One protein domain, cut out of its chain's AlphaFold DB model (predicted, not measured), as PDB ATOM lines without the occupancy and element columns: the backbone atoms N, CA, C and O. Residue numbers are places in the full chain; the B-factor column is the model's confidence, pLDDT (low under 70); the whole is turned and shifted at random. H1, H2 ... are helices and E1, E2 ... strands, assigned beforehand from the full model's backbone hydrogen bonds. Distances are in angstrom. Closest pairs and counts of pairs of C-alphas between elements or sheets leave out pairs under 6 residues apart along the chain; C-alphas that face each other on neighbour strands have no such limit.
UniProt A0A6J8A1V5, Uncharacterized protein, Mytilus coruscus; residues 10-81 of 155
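Overview. This is residues 10 to 81 of the 155 residues of an uncharacterized protein of Mytilus coruscus (UniProt A0A6J8A1V5). What does the model look like? It has little regular structure: a helix, H1, whose residues 10 to 15 stand free, leads into a two-stranded antiparallel hairpin, E1 and E2, and one great loop, residues 33 to 75, joins the strands. What is printed? There are 72 residues, 25 of them in H1, E1 and E2, in that order, mixed helix and strand. The whole is loose, with a radius of gyration of the C-alphas of 14.6 A and spans of 41 by 26 by 21 A.

Arrangement. How does the helix stand? H1, residues 10 to 23, has every O i to N i+4 pair within hydrogen-bond range. A tight link leads to E1, residues 27 to 32; their closest C-alphas, of Glu 20 and Tyr 27, are 7.6 A apart. What pairs with E1? E2, residues 76 to 80, is antiparallel at 151 degrees, with N 28 and O 79 at 2.9 A. H1 and E2 are apart.

Along the chain. Where does H1 begin? C-alpha 10 is at (232.782, 358.281, 262.377), and H1 is 20.0 A long. Where do the strands lie? E1, 13.2 A long, begins at C-alpha 27; E2, 13.3 A long, ends at C-alpha 80, (219.440, 372.226, 260.989).

Size, cuts and confidence. How large is it? The two farthest C-alphas, of Ser 24 and Ser 44, are 43.0 A apart. Is it unbroken? The printed part has no cut; E1 to E2 is a long link. Where is confidence low? Residues 45 to 46 are under 70.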
ATOM      1  N   PHE A  10     233.235 358.835 263.654       75.38
ATOM      2  CA  PHE A  10     232.782 358.281 262.377       75.38
ATOM      3  C   PHE A  10     231.361 357.710 262.458       75.38
ATOM      4  O   PHE A  10     230.573 357.847 261.519       75.38
ATOM      5  N   SER A  11     231.007 357.103 263.594       79.31
ATOM      6  CA  SER A  11     229.663 356.561 263.827       79.31
ATOM      7  C   SER A  11     228.622 357.678 263.926       79.31
ATOM      8  O   SER A  11     227.542 357.573 263.340       79.31
ATOM      9  N   VAL A  12     228.967 358.782 264.596       81.62
ATOM     10  CA  VAL A  12     228.101 359.963 264.717       81.62
ATOM     11  C   VAL A  12     227.910 360.655 263.365       81.62
ATOM     12  O   VAL A  12     226.783 360.992 263.006       81.62
ATOM     13  N   GLU A  13     228.977 360.832 262.584       84.56
ATOM     14  CA  GLU A  13     228.893 361.438 261.248       84.56
ATOM     15  C   GLU A  13     228.036 360.605 260.294       84.56
ATOM     16  O   GLU A  13     227.197 361.149 259.576       84.56
ATOM     17  N   LYS A  14     228.168 359.275 260.336       86.31
ATOM     18  CA  LYS A  14     227.323 358.378 259.543       86.31
ATOM     19  C   LYS A  14     225.843 358.506 259.909       86.31
ATOM     20  O   LYS A  14     225.001 358.500 259.014       86.31
ATOM     21  N   LEU A  15     225.528 358.636 261.199       86.50
ATOM     22  CA  LEU A  15     224.155 358.803 261.678       86.50
ATOM     23  C   LEU A  15     223.558 360.136 261.215       86.50
ATOM     24  O   LEU A  15     222.420 360.165 260.749       86.50
ATOM     25  N   ILE A  16     224.336 361.221 261.281       86.81
ATOM     26  CA  ILE A  16     223.919 362.530 260.761       86.81
ATOM     27  C   ILE A  16     223.650 362.438 259.257       86.81
ATOM     28  O   ILE A  16     222.579 362.839 258.814       86.81
ATOM     29  N   ASN A  17     224.571 361.856 258.486       87.81
ATOM     30  CA  ASN A  17     224.423 361.728 257.034       87.81
ATOM     31  C   ASN A  17     223.188 360.899 256.650       87.81
ATOM     32  O   ASN A  17     222.477 361.249 255.711       87.81
ATOM     33  N   LEU A  18     222.909 359.815 257.380       88.94
ATOM     34  CA  LEU A  18     221.704 359.015 257.161       88.94
ATOM     35  C   LEU A  18     220.441 359.847 257.412       88.94
ATOM     36  O   LEU A  18     219.538 359.860 256.579       88.94
ATOM     37  N   HIS A  19     220.411 360.599 258.512       87.94
ATOM     38  CA  HIS A  19     219.287 361.473 258.828       87.94
ATOM     39  C   HIS A  19     219.086 362.569 257.766       87.94
ATOM     40  O   HIS A  19     217.947 362.867 257.397       87.94
ATOM     41  N   GLU A  20     220.159 363.180 257.255       89.94
ATOM     42  CA  GLU A  20     220.087 364.173 256.172       89.94
ATOM     43  C   GLU A  20     219.459 363.591 254.900       89.94
ATOM     44  O   GLU A  20     218.578 364.219 254.306       89.94
ATOM     45  N   LEU A  21     219.844 362.368 254.521       90.19
ATOM     46  CA  LEU A  21     219.270 361.661 253.373       90.19
ATOM     47  C   LEU A  21     217.780 361.356 253.566       90.19
ATOM     48  O   LEU A  21     216.984 361.587 252.659       90.19
ATOM     49  N   GLU A  22     217.392 360.867 254.745       92.06
ATOM     50  CA  GLU A  22     216.006 360.480 255.041       92.06
ATOM     51  C   GLU A  22     215.058 361.680 255.111       92.06
ATOM     52  O   GLU A  22     213.915 361.612 254.663       92.06
ATOM     53  N   THR A  23     215.525 362.796 255.669       88.19
ATOM     54  CA  THR A  23     214.673 363.959 255.956       88.19
ATOM     55  C   THR A  23     214.833 365.096 254.953       88.19
ATOM     56  O   THR A  23     214.144 366.110 255.066       88.19
ATOM     57  N   SER A  24     215.747 364.963 253.981       89.19
ATOM     58  CA  SER A  24     216.171 366.057 253.089       89.19
ATOM     59  C   SER A  24     216.591 367.325 253.851       89.19
ATOM     60  O   SER A  24     216.559 368.439 253.319       89.19
ATOM     61  N   THR A  25     216.956 367.176 255.127       89.50
ATOM     62  CA  THR A  25     217.536 368.248 255.929       89.50
ATOM     63  C   THR A  25     219.045 368.270 255.734       89.50
ATOM     64  O   THR A  25     219.650 367.316 255.266       89.50
ATOM     65  N   THR A  26     219.660 369.392 256.080       89.38
ATOM     66  CA  THR A  26     221.115 369.524 256.134       89.38
ATOM     67  C   THR A  26     221.473 370.266 257.403       89.38
ATOM     68  O   THR A  26     220.725 371.141 257.860       89.38
ATOM     69  N   TYR A  27     222.610 369.922 257.976       89.88
ATOM     70  CA  TYR A  27     223.112 370.500 259.202       89.88
ATOM     71  C   TYR A  27     224.323 371.371 258.907       89.88
ATOM     72  O   TYR A  27     225.283 370.974 258.253       89.88
ATOM     73  N   ARG A  28     224.305 372.589 259.444       90.00
ATOM     74  CA  ARG A  28     225.464 373.480 259.433       90.00
ATOM     75  C   ARG A  28     226.122 373.504 260.800       90.00
ATOM     76  O   ARG A  28     225.458 373.372 261.830       90.00
ATOM     77  N   ILE A  29     227.426 373.741 260.819       91.19
ATOM     78  CA  ILE A  29     228.165 373.921 262.068       91.19
ATOM     79  C   ILE A  29     227.761 375.260 262.687       91.19
ATOM     80  O   ILE A  29     227.959 376.315 262.086       91.19
ATOM     81  N   LEU A  30     227.205 375.213 263.899       88.94
ATOM     82  CA  LEU A  30     226.901 376.406 264.687       88.94
ATOM     83  C   LEU A  30     228.103 376.813 265.544       88.94
ATOM     84  O   LEU A  30     228.438 377.991 265.634       88.94
ATOM     85  N   LYS A  31     228.732 375.830 266.194       89.75
ATOM     86  CA  LYS A  31     229.909 376.017 267.046       89.75
ATOM     87  C   LYS A  31     230.744 374.742 267.040       89.75
ATOM     88  O   LYS A  31     230.189 373.649 267.061       89.75
ATOM     89  N   SER A  32     232.062 374.886 267.053       91.75
ATOM     90  CA  SER A  32     232.989 373.777 267.263       91.75
ATOM     91  C   SER A  32     234.121 374.240 268.163       91.75
ATOM     92  O   SER A  32     234.674 375.319 267.949       91.75
ATOM     93  N   ASP A  33     234.466 373.430 269.154       88.75
ATOM     94  CA  ASP A  33     235.632 373.685 269.990       88.75
ATOM     95  C   ASP A  33     236.928 373.371 269.225       88.75
ATOM     96  O   ASP A  33     236.959 372.512 268.342       88.75
ATOM     97  N   LYS A  34     238.025 374.048 269.591       86.19
ATOM     98  CA  LYS A  34     239.344 373.946 268.924       86.19
ATOM     99  C   LYS A  34     239.926 372.526 268.917       86.19
ATOM    100  O   LYS A  34     240.756 372.202 268.069       86.19
ATOM    101  N   ASN A  35     239.531 371.714 269.891       82.38
ATOM    102  CA  ASN A  35     240.065 370.375 270.118       82.38
ATOM    103  C   ASN A  35     239.135 369.261 269.618       82.38
ATOM    104  O   ASN A  35     239.473 368.088 269.748       82.38
ATOM    105  N   PHE A  36     237.985 369.603 269.029       85.25
ATOM    106  CA  PHE A  36     237.084 368.607 268.455       85.25
ATOM    107  C   PHE A  36     237.759 367.885 267.274       85.25
ATOM    108  O   PHE A  36     238.296 368.538 266.382       85.25
ATOM    109  N   GLY A  37     237.737 366.547 267.274       81.81
ATOM    110  CA  GLY A  37     238.308 365.719 266.203       81.81
ATOM    111  C   GLY A  37     239.830 365.550 266.219       81.81
ATOM    112  O   GLY A  37     240.383 364.999 265.274       81.81
ATOM    113  N   LYS A  38     240.532 366.009 267.263       83.75
ATOM    114  CA  LYS A  38     241.977 365.779 267.403       83.75
ATOM    115  C   LYS A  38     242.245 364.483 268.165       83.75
ATOM    116  O   LYS A  38     241.885 364.374 269.335       83.75
ATOM    117  N   GLU A  39     242.907 363.534 267.513       73.62
ATOM    118  CA  GLU A  39     243.250 362.228 268.100       73.62
ATOM    119  C   GLU A  39     244.342 362.354 269.174       73.62
ATOM    120  O   GLU A  39     244.204 361.836 270.284       73.62
ATOM    121  N   ASN A  40     245.380 363.141 268.880       72.25
ATOM    122  CA  ASN A  40     246.526 363.365 269.760       72.25
ATOM    123  C   ASN A  40     246.412 364.728 270.448       72.25
ATOM    124  O   ASN A  40     246.915 365.737 269.956       72.25
ATOM    125  N   ILE A  41     245.705 364.762 271.576       70.12
ATOM    126  CA  ILE A  41     245.709 365.908 272.491       70.12
ATOM    127  C   ILE A  41     246.630 365.544 273.644       70.12
ATOM    128  O   ILE A  41     246.400 364.533 274.309       70.12
ATOM    129  N   ASP A  42     247.642 366.372 273.881       74.88
ATOM    130  CA  ASP A  42     248.477 366.222 275.060       74.88
ATOM    131  C   ASP A  42     247.630 366.490 276.311       74.88
ATOM    132  O   ASP A  42     247.089 367.583 276.517       74.88
ATOM    133  N   LEU A  43     247.460 365.447 277.124       73.00
ATOM    134  CA  LEU A  43     246.690 365.529 278.357       73.00
ATOM    135  C   LEU A  43     247.437 366.301 279.456       73.00
ATOM    136  O   LEU A  43     246.827 366.660 280.460       73.00
ATOM    137  N   SER A  44     248.734 366.562 279.275       73.19
ATOM    138  CA  SER A  44     249.552 367.310 280.230       73.19
ATOM    139  C   SER A  44     249.412 368.830 280.092       73.19
ATOM    140  O   SER A  44     249.625 369.552 281.063       73.19
ATOM    141  N   GLU A  45     248.996 369.326 278.922       69.88
ATOM    142  CA  GLU A  45     248.939 370.766 278.632       69.88
ATOM    143  C   GLU A  45     247.642 371.448 279.095       69.88
ATOM    144  O   GLU A  45     247.574 372.675 279.152       69.88
ATOM    145  N   ASN A  46     246.593 370.684 279.418       69.00
ATOM    146  CA  ASN A  46     245.283 371.233 279.766       69.00
ATOM    147  C   ASN A  46     244.751 370.637 281.072       69.00
ATOM    148  O   ASN A  46     244.875 369.444 281.334       69.00
ATOM    149  N   THR A  47     244.087 371.462 281.882       77.69
ATOM    150  CA  THR A  47     243.336 370.979 283.042       77.69
ATOM    151  C   THR A  47     242.014 370.374 282.574       77.69
ATOM    152  O   THR A  47     241.121 371.071 282.091       77.69
ATOM    153  N   PHE A  48     241.878 369.056 282.704       82.06
ATOM    154  CA  PHE A  48     240.639 368.351 282.384       82.06
ATOM    155  C   PHE A  48     239.827 368.085 283.645       82.06
ATOM    156  O   PHE A  48     240.357 367.686 284.680       82.06
ATOM    157  N   THR A  49     238.512 368.258 283.543       86.69
ATOM    158  CA  THR A  49     237.587 367.806 284.580       86.69
ATOM    159  C   THR A  49     237.190 366.368 284.282       86.69
ATOM    160  O   THR A  49     236.528 366.111 283.276       86.69
ATOM    161  N   ILE A  50     237.581 365.447 285.162       89.44
ATOM    162  CA  ILE A  50     237.054 364.081 285.158       89.44
ATOM    163  C   ILE A  50     235.608 364.145 285.642       89.44
ATOM    164  O   ILE A  50     235.324 364.713 286.699       89.44
ATOM    165  N   ARG A  51     234.700 363.588 284.847       90.88
ATOM    166  CA  ARG A  51     233.269 363.524 285.134       90.88
ATOM    167  C   ARG A  51     232.829 362.074 285.221       90.88
ATOM    168  O   ARG A  51     233.473 361.194 284.662       90.88
ATOM    169  N   TYR A  52     231.728 361.860 285.920       91.50
ATOM    170  CA  TYR A  52     231.046 360.571 285.986       91.50
ATOM    171  C   TYR A  52     229.645 360.638 285.365       91.50
ATOM    172  O   TYR A  52     229.075 359.612 285.024       91.50
ATOM    173  N   ASP A  53     229.107 361.844 285.195       92.12
ATOM    174  CA  ASP A  53     227.892 362.158 284.460       92.12
ATOM    175  C   ASP A  53     228.001 363.578 283.860       92.12
ATOM    176  O   ASP A  53     228.893 364.367 284.194       92.12
ATOM    177  N   ASP A  54     227.118 363.907 282.923       88.44
ATOM    178  CA  ASP A  54     226.923 365.267 282.421       88.44
ATOM    179  C   ASP A  54     225.424 365.547 282.308       88.44
ATOM    180  O   ASP A  54     224.811 365.391 281.255       88.44
ATOM    181  N   THR A  55     224.819 365.913 283.438       85.06
ATOM    182  CA  THR A  55     223.378 366.193 283.579       85.06
ATOM    183  C   THR A  55     223.079 367.688 283.727       85.06
ATOM    184  O   THR A  55     221.977 368.088 284.106       85.06
ATOM    185  N   GLN A  56     224.062 368.545 283.433       82.06
ATOM    186  CA  GLN A  56     223.909 369.996 283.524       82.06
ATOM    187  C   GLN A  56     222.846 370.508 282.544       82.06
ATOM    188  O   GLN A  56     222.579 369.902 281.511       82.06
ATOM    189  N   LYS A  57     222.270 371.682 282.824       77.62
ATOM    190  CA  LYS A  57     221.209 372.280 281.991       77.62
ATOM    191  C   LYS A  57     221.604 372.455 280.513       77.62
ATOM    192  O   LYS A  57     220.740 372.409 279.644       77.62
ATOM    193  N   ASP A  58     222.897 372.632 280.241       75.12
ATOM    194  CA  ASP A  58     223.456 372.818 278.894       75.12
ATOM    195  C   ASP A  58     224.005 371.514 278.267       75.12
ATOM    196  O   ASP A  58     224.499 371.514 277.126       75.12
ATOM    197  N   ALA A  59     223.923 370.400 279.003       73.69
ATOM    198  CA  ALA A  59     224.285 369.067 278.545       73.69
ATOM    199  C   ALA A  59     223.138 368.501 277.703       73.69
ATOM    200  O   ALA A  59     222.136 367.990 278.198       73.69
ATOM    201  N   VAL A  60     223.269 368.666 276.389       74.44
ATOM    202  CA  VAL A  60     222.310 368.169 275.406       74.44
ATOM    203  C   VAL A  60     223.088 367.371 274.357       74.44
ATOM    204  O   VAL A  60     223.849 367.993 273.605       74.44
ATOM    205  N   PRO A  61     222.916 366.037 274.291       76.88
ATOM    206  CA  PRO A  61     222.179 365.191 275.242       76.88
ATOM    207  C   PRO A  61     222.902 365.067 276.602       76.88
ATOM    208  O   PRO A  61     224.126 365.210 276.642       76.88
ATOM    209  N   PRO A  62     222.179 364.799 277.705       85.00
ATOM    210  CA  PRO A  62     222.810 364.501 278.982       85.00
ATOM    211  C   PRO A  62     223.478 363.122 278.943       85.00
ATOM    212  O   PRO A  62     222.954 362.189 278.330       85.00
ATOM    213  N   ILE A  63     224.616 362.987 279.621       87.06
ATOM    214  CA  ILE A  63     225.322 361.711 279.784       87.06
ATOM    215  C   ILE A  63     225.002 361.193 281.192       87.06
ATOM    216  O   ILE A  63     225.421 361.826 282.162       87.06
ATOM    217  N   PRO A  64     224.216 360.113 281.346       88.75
ATOM    218  CA  PRO A  64     223.887 359.575 282.662       88.75
ATOM    219  C   PRO A  64     225.091 358.871 283.298       88.75
ATOM    220  O   PRO A  64     226.014 358.453 282.605       88.75
ATOM    221  N   TYR A  65     225.045 358.705 284.620       91.12
ATOM    222  CA  TYR A  65     226.042 357.932 285.357       91.12
ATOM    223  C   TYR A  65     225.984 356.445 284.991       91.12
ATOM    224  O   TYR A  65     224.952 355.800 285.190       91.12
ATOM    225  N   ASP A  66     227.100 355.894 284.519       91.81
ATOM    226  CA  ASP A  66     227.275 354.472 284.189       91.81
ATOM    227  C   ASP A  66     228.410 353.798 284.990       91.81
ATOM    228  O   ASP A  66     228.692 352.614 284.814       91.81
ATOM    229  N   GLY A  67     229.045 354.541 285.903       90.94
ATOM    230  CA  GLY A  67     230.181 354.078 286.699       90.94
ATOM    231  C   GLY A  67     231.548 354.253 286.033       90.94
ATOM    232  O   GLY A  67     232.561 354.032 286.699       90.94
ATOM    233  N   VAL A  68     231.607 354.691 284.772       90.50
ATOM    234  CA  VAL A  68     232.857 354.889 284.033       90.50
ATOM    235  C   VAL A  68     233.201 356.383 283.985       90.50
ATOM    236  O   VAL A  68     232.427 357.187 283.470       90.50
ATOM    237  N   PRO A  69     234.367 356.809 284.509       91.81
ATOM    238  CA  PRO A  69     234.766 358.203 284.412       91.81
ATOM    239  C   PRO A  69     235.123 358.577 282.969       91.81
ATOM    240  O   PRO A  69     235.799 357.825 282.264       91.81
ATOM    241  N   PHE A  70     234.748 359.784 282.553       88.44
ATOM    242  CA  PHE A  70     235.044 360.315 281.225       88.44
ATOM    243  C   PHE A  70     235.488 361.782 281.264       88.44
ATOM    244  O   PHE A  70     235.350 362.493 282.262       88.44
ATOM    245  N   ILE A  71     236.045 362.245 280.142       88.12
ATOM    246  CA  ILE A  71     236.453 363.635 279.913       88.12
ATOM    247  C   ILE A  71     235.838 364.103 278.594       88.12
ATOM    248  O   ILE A  71     235.980 363.447 277.563       88.12
ATOM    249  N   ILE A  72     235.215 365.281 278.601       86.31
ATOM    250  CA  ILE A  72     234.709 365.919 277.381       86.31
ATOM    251  C   ILE A  72     235.861 366.685 276.721       86.31
ATOM    252  O   ILE A  72     236.248 367.757 277.181       86.31
ATOM    253  N   ARG A  73     236.424 366.130 275.641       83.31
ATOM    254  CA  ARG A  73     237.571 366.725 274.919       83.31
ATOM    255  C   ARG A  73     237.199 367.913 274.025       83.31
ATOM    256  O   ARG A  73     238.042 368.760 273.738       83.31
ATOM    257  N   GLY A  74     235.949 367.981 273.584       84.00
ATOM    258  CA  GLY A  74     235.424 369.083 272.786       84.00
ATOM    259  C   GLY A  74     233.993 368.821 272.339       84.00
ATOM    260  O   GLY A  74     233.567 367.671 272.239       84.00
ATOM    261  N   LYS A  75     233.255 369.892 272.054       85.88
ATOM    262  CA  LYS A  75     231.870 369.855 271.579       85.88
ATOM    263  C   LYS A  75     231.772 370.447 270.174       85.88
ATOM    264  O   LYS A  75     232.345 371.500 269.882       85.88
ATOM    265  N   LYS A  76     231.002 369.787 269.308       89.06
ATOM    266  CA  LYS A  76     230.567 370.309 268.006       89.06
ATOM    267  C   LYS A  76     229.048 370.371 268.010       89.06
ATOM    268  O   LYS A  76     228.378 369.353 268.133       89.06
ATOM    269  N   THR A  77     228.511 371.579 267.909       88.94
ATOM    270  CA  THR A  77     227.073 371.827 267.851       88.94
ATOM    271  C   THR A  77     226.677 372.087 266.409       88.94
ATOM    272  O   THR A  77     227.190 373.009 265.766       88.94
ATOM    273  N   LEU A  78     225.729 371.295 265.927       88.88
ATOM    274  CA  LEU A  78     225.132 371.430 264.609       88.88
ATOM    275  C   LEU A  78     223.746 372.071 264.714       88.88
ATOM    276  O   LEU A  78     223.047 371.915 265.714       88.88
ATOM    277  N   GLU A  79     223.351 372.805 263.682       89.50
ATOM    278  CA  GLU A  79     222.028 373.414 263.559       89.50
ATOM    279  C   GLU A  79     221.423 373.014 262.210       89.50
ATOM    280  O   GLU A  79     222.080 373.138 261.177       89.50
ATOM    281  N   CYS A  80     220.174 372.540 262.216       89.50
ATOM    282  CA  CYS A  80     219.440 372.226 260.989       89.50
ATOM    283  C   CYS A  80     219.216 373.501 260.158       89.50
ATOM    284  O   CYS A  80     218.855 374.545 260.711       89.50
ATOM    285  N   HIS A  81     219.380 373.428 258.833       84.44
ATOM    286  CA  HIS A  81     219.168 374.566 257.931       84.44
ATOM    287  C   HIS A  81     217.721 375.079 257.942       84.44
ATOM    288  O   HIS A  81     217.495 376.267 257.721       84.44
TER     289      HIS A  81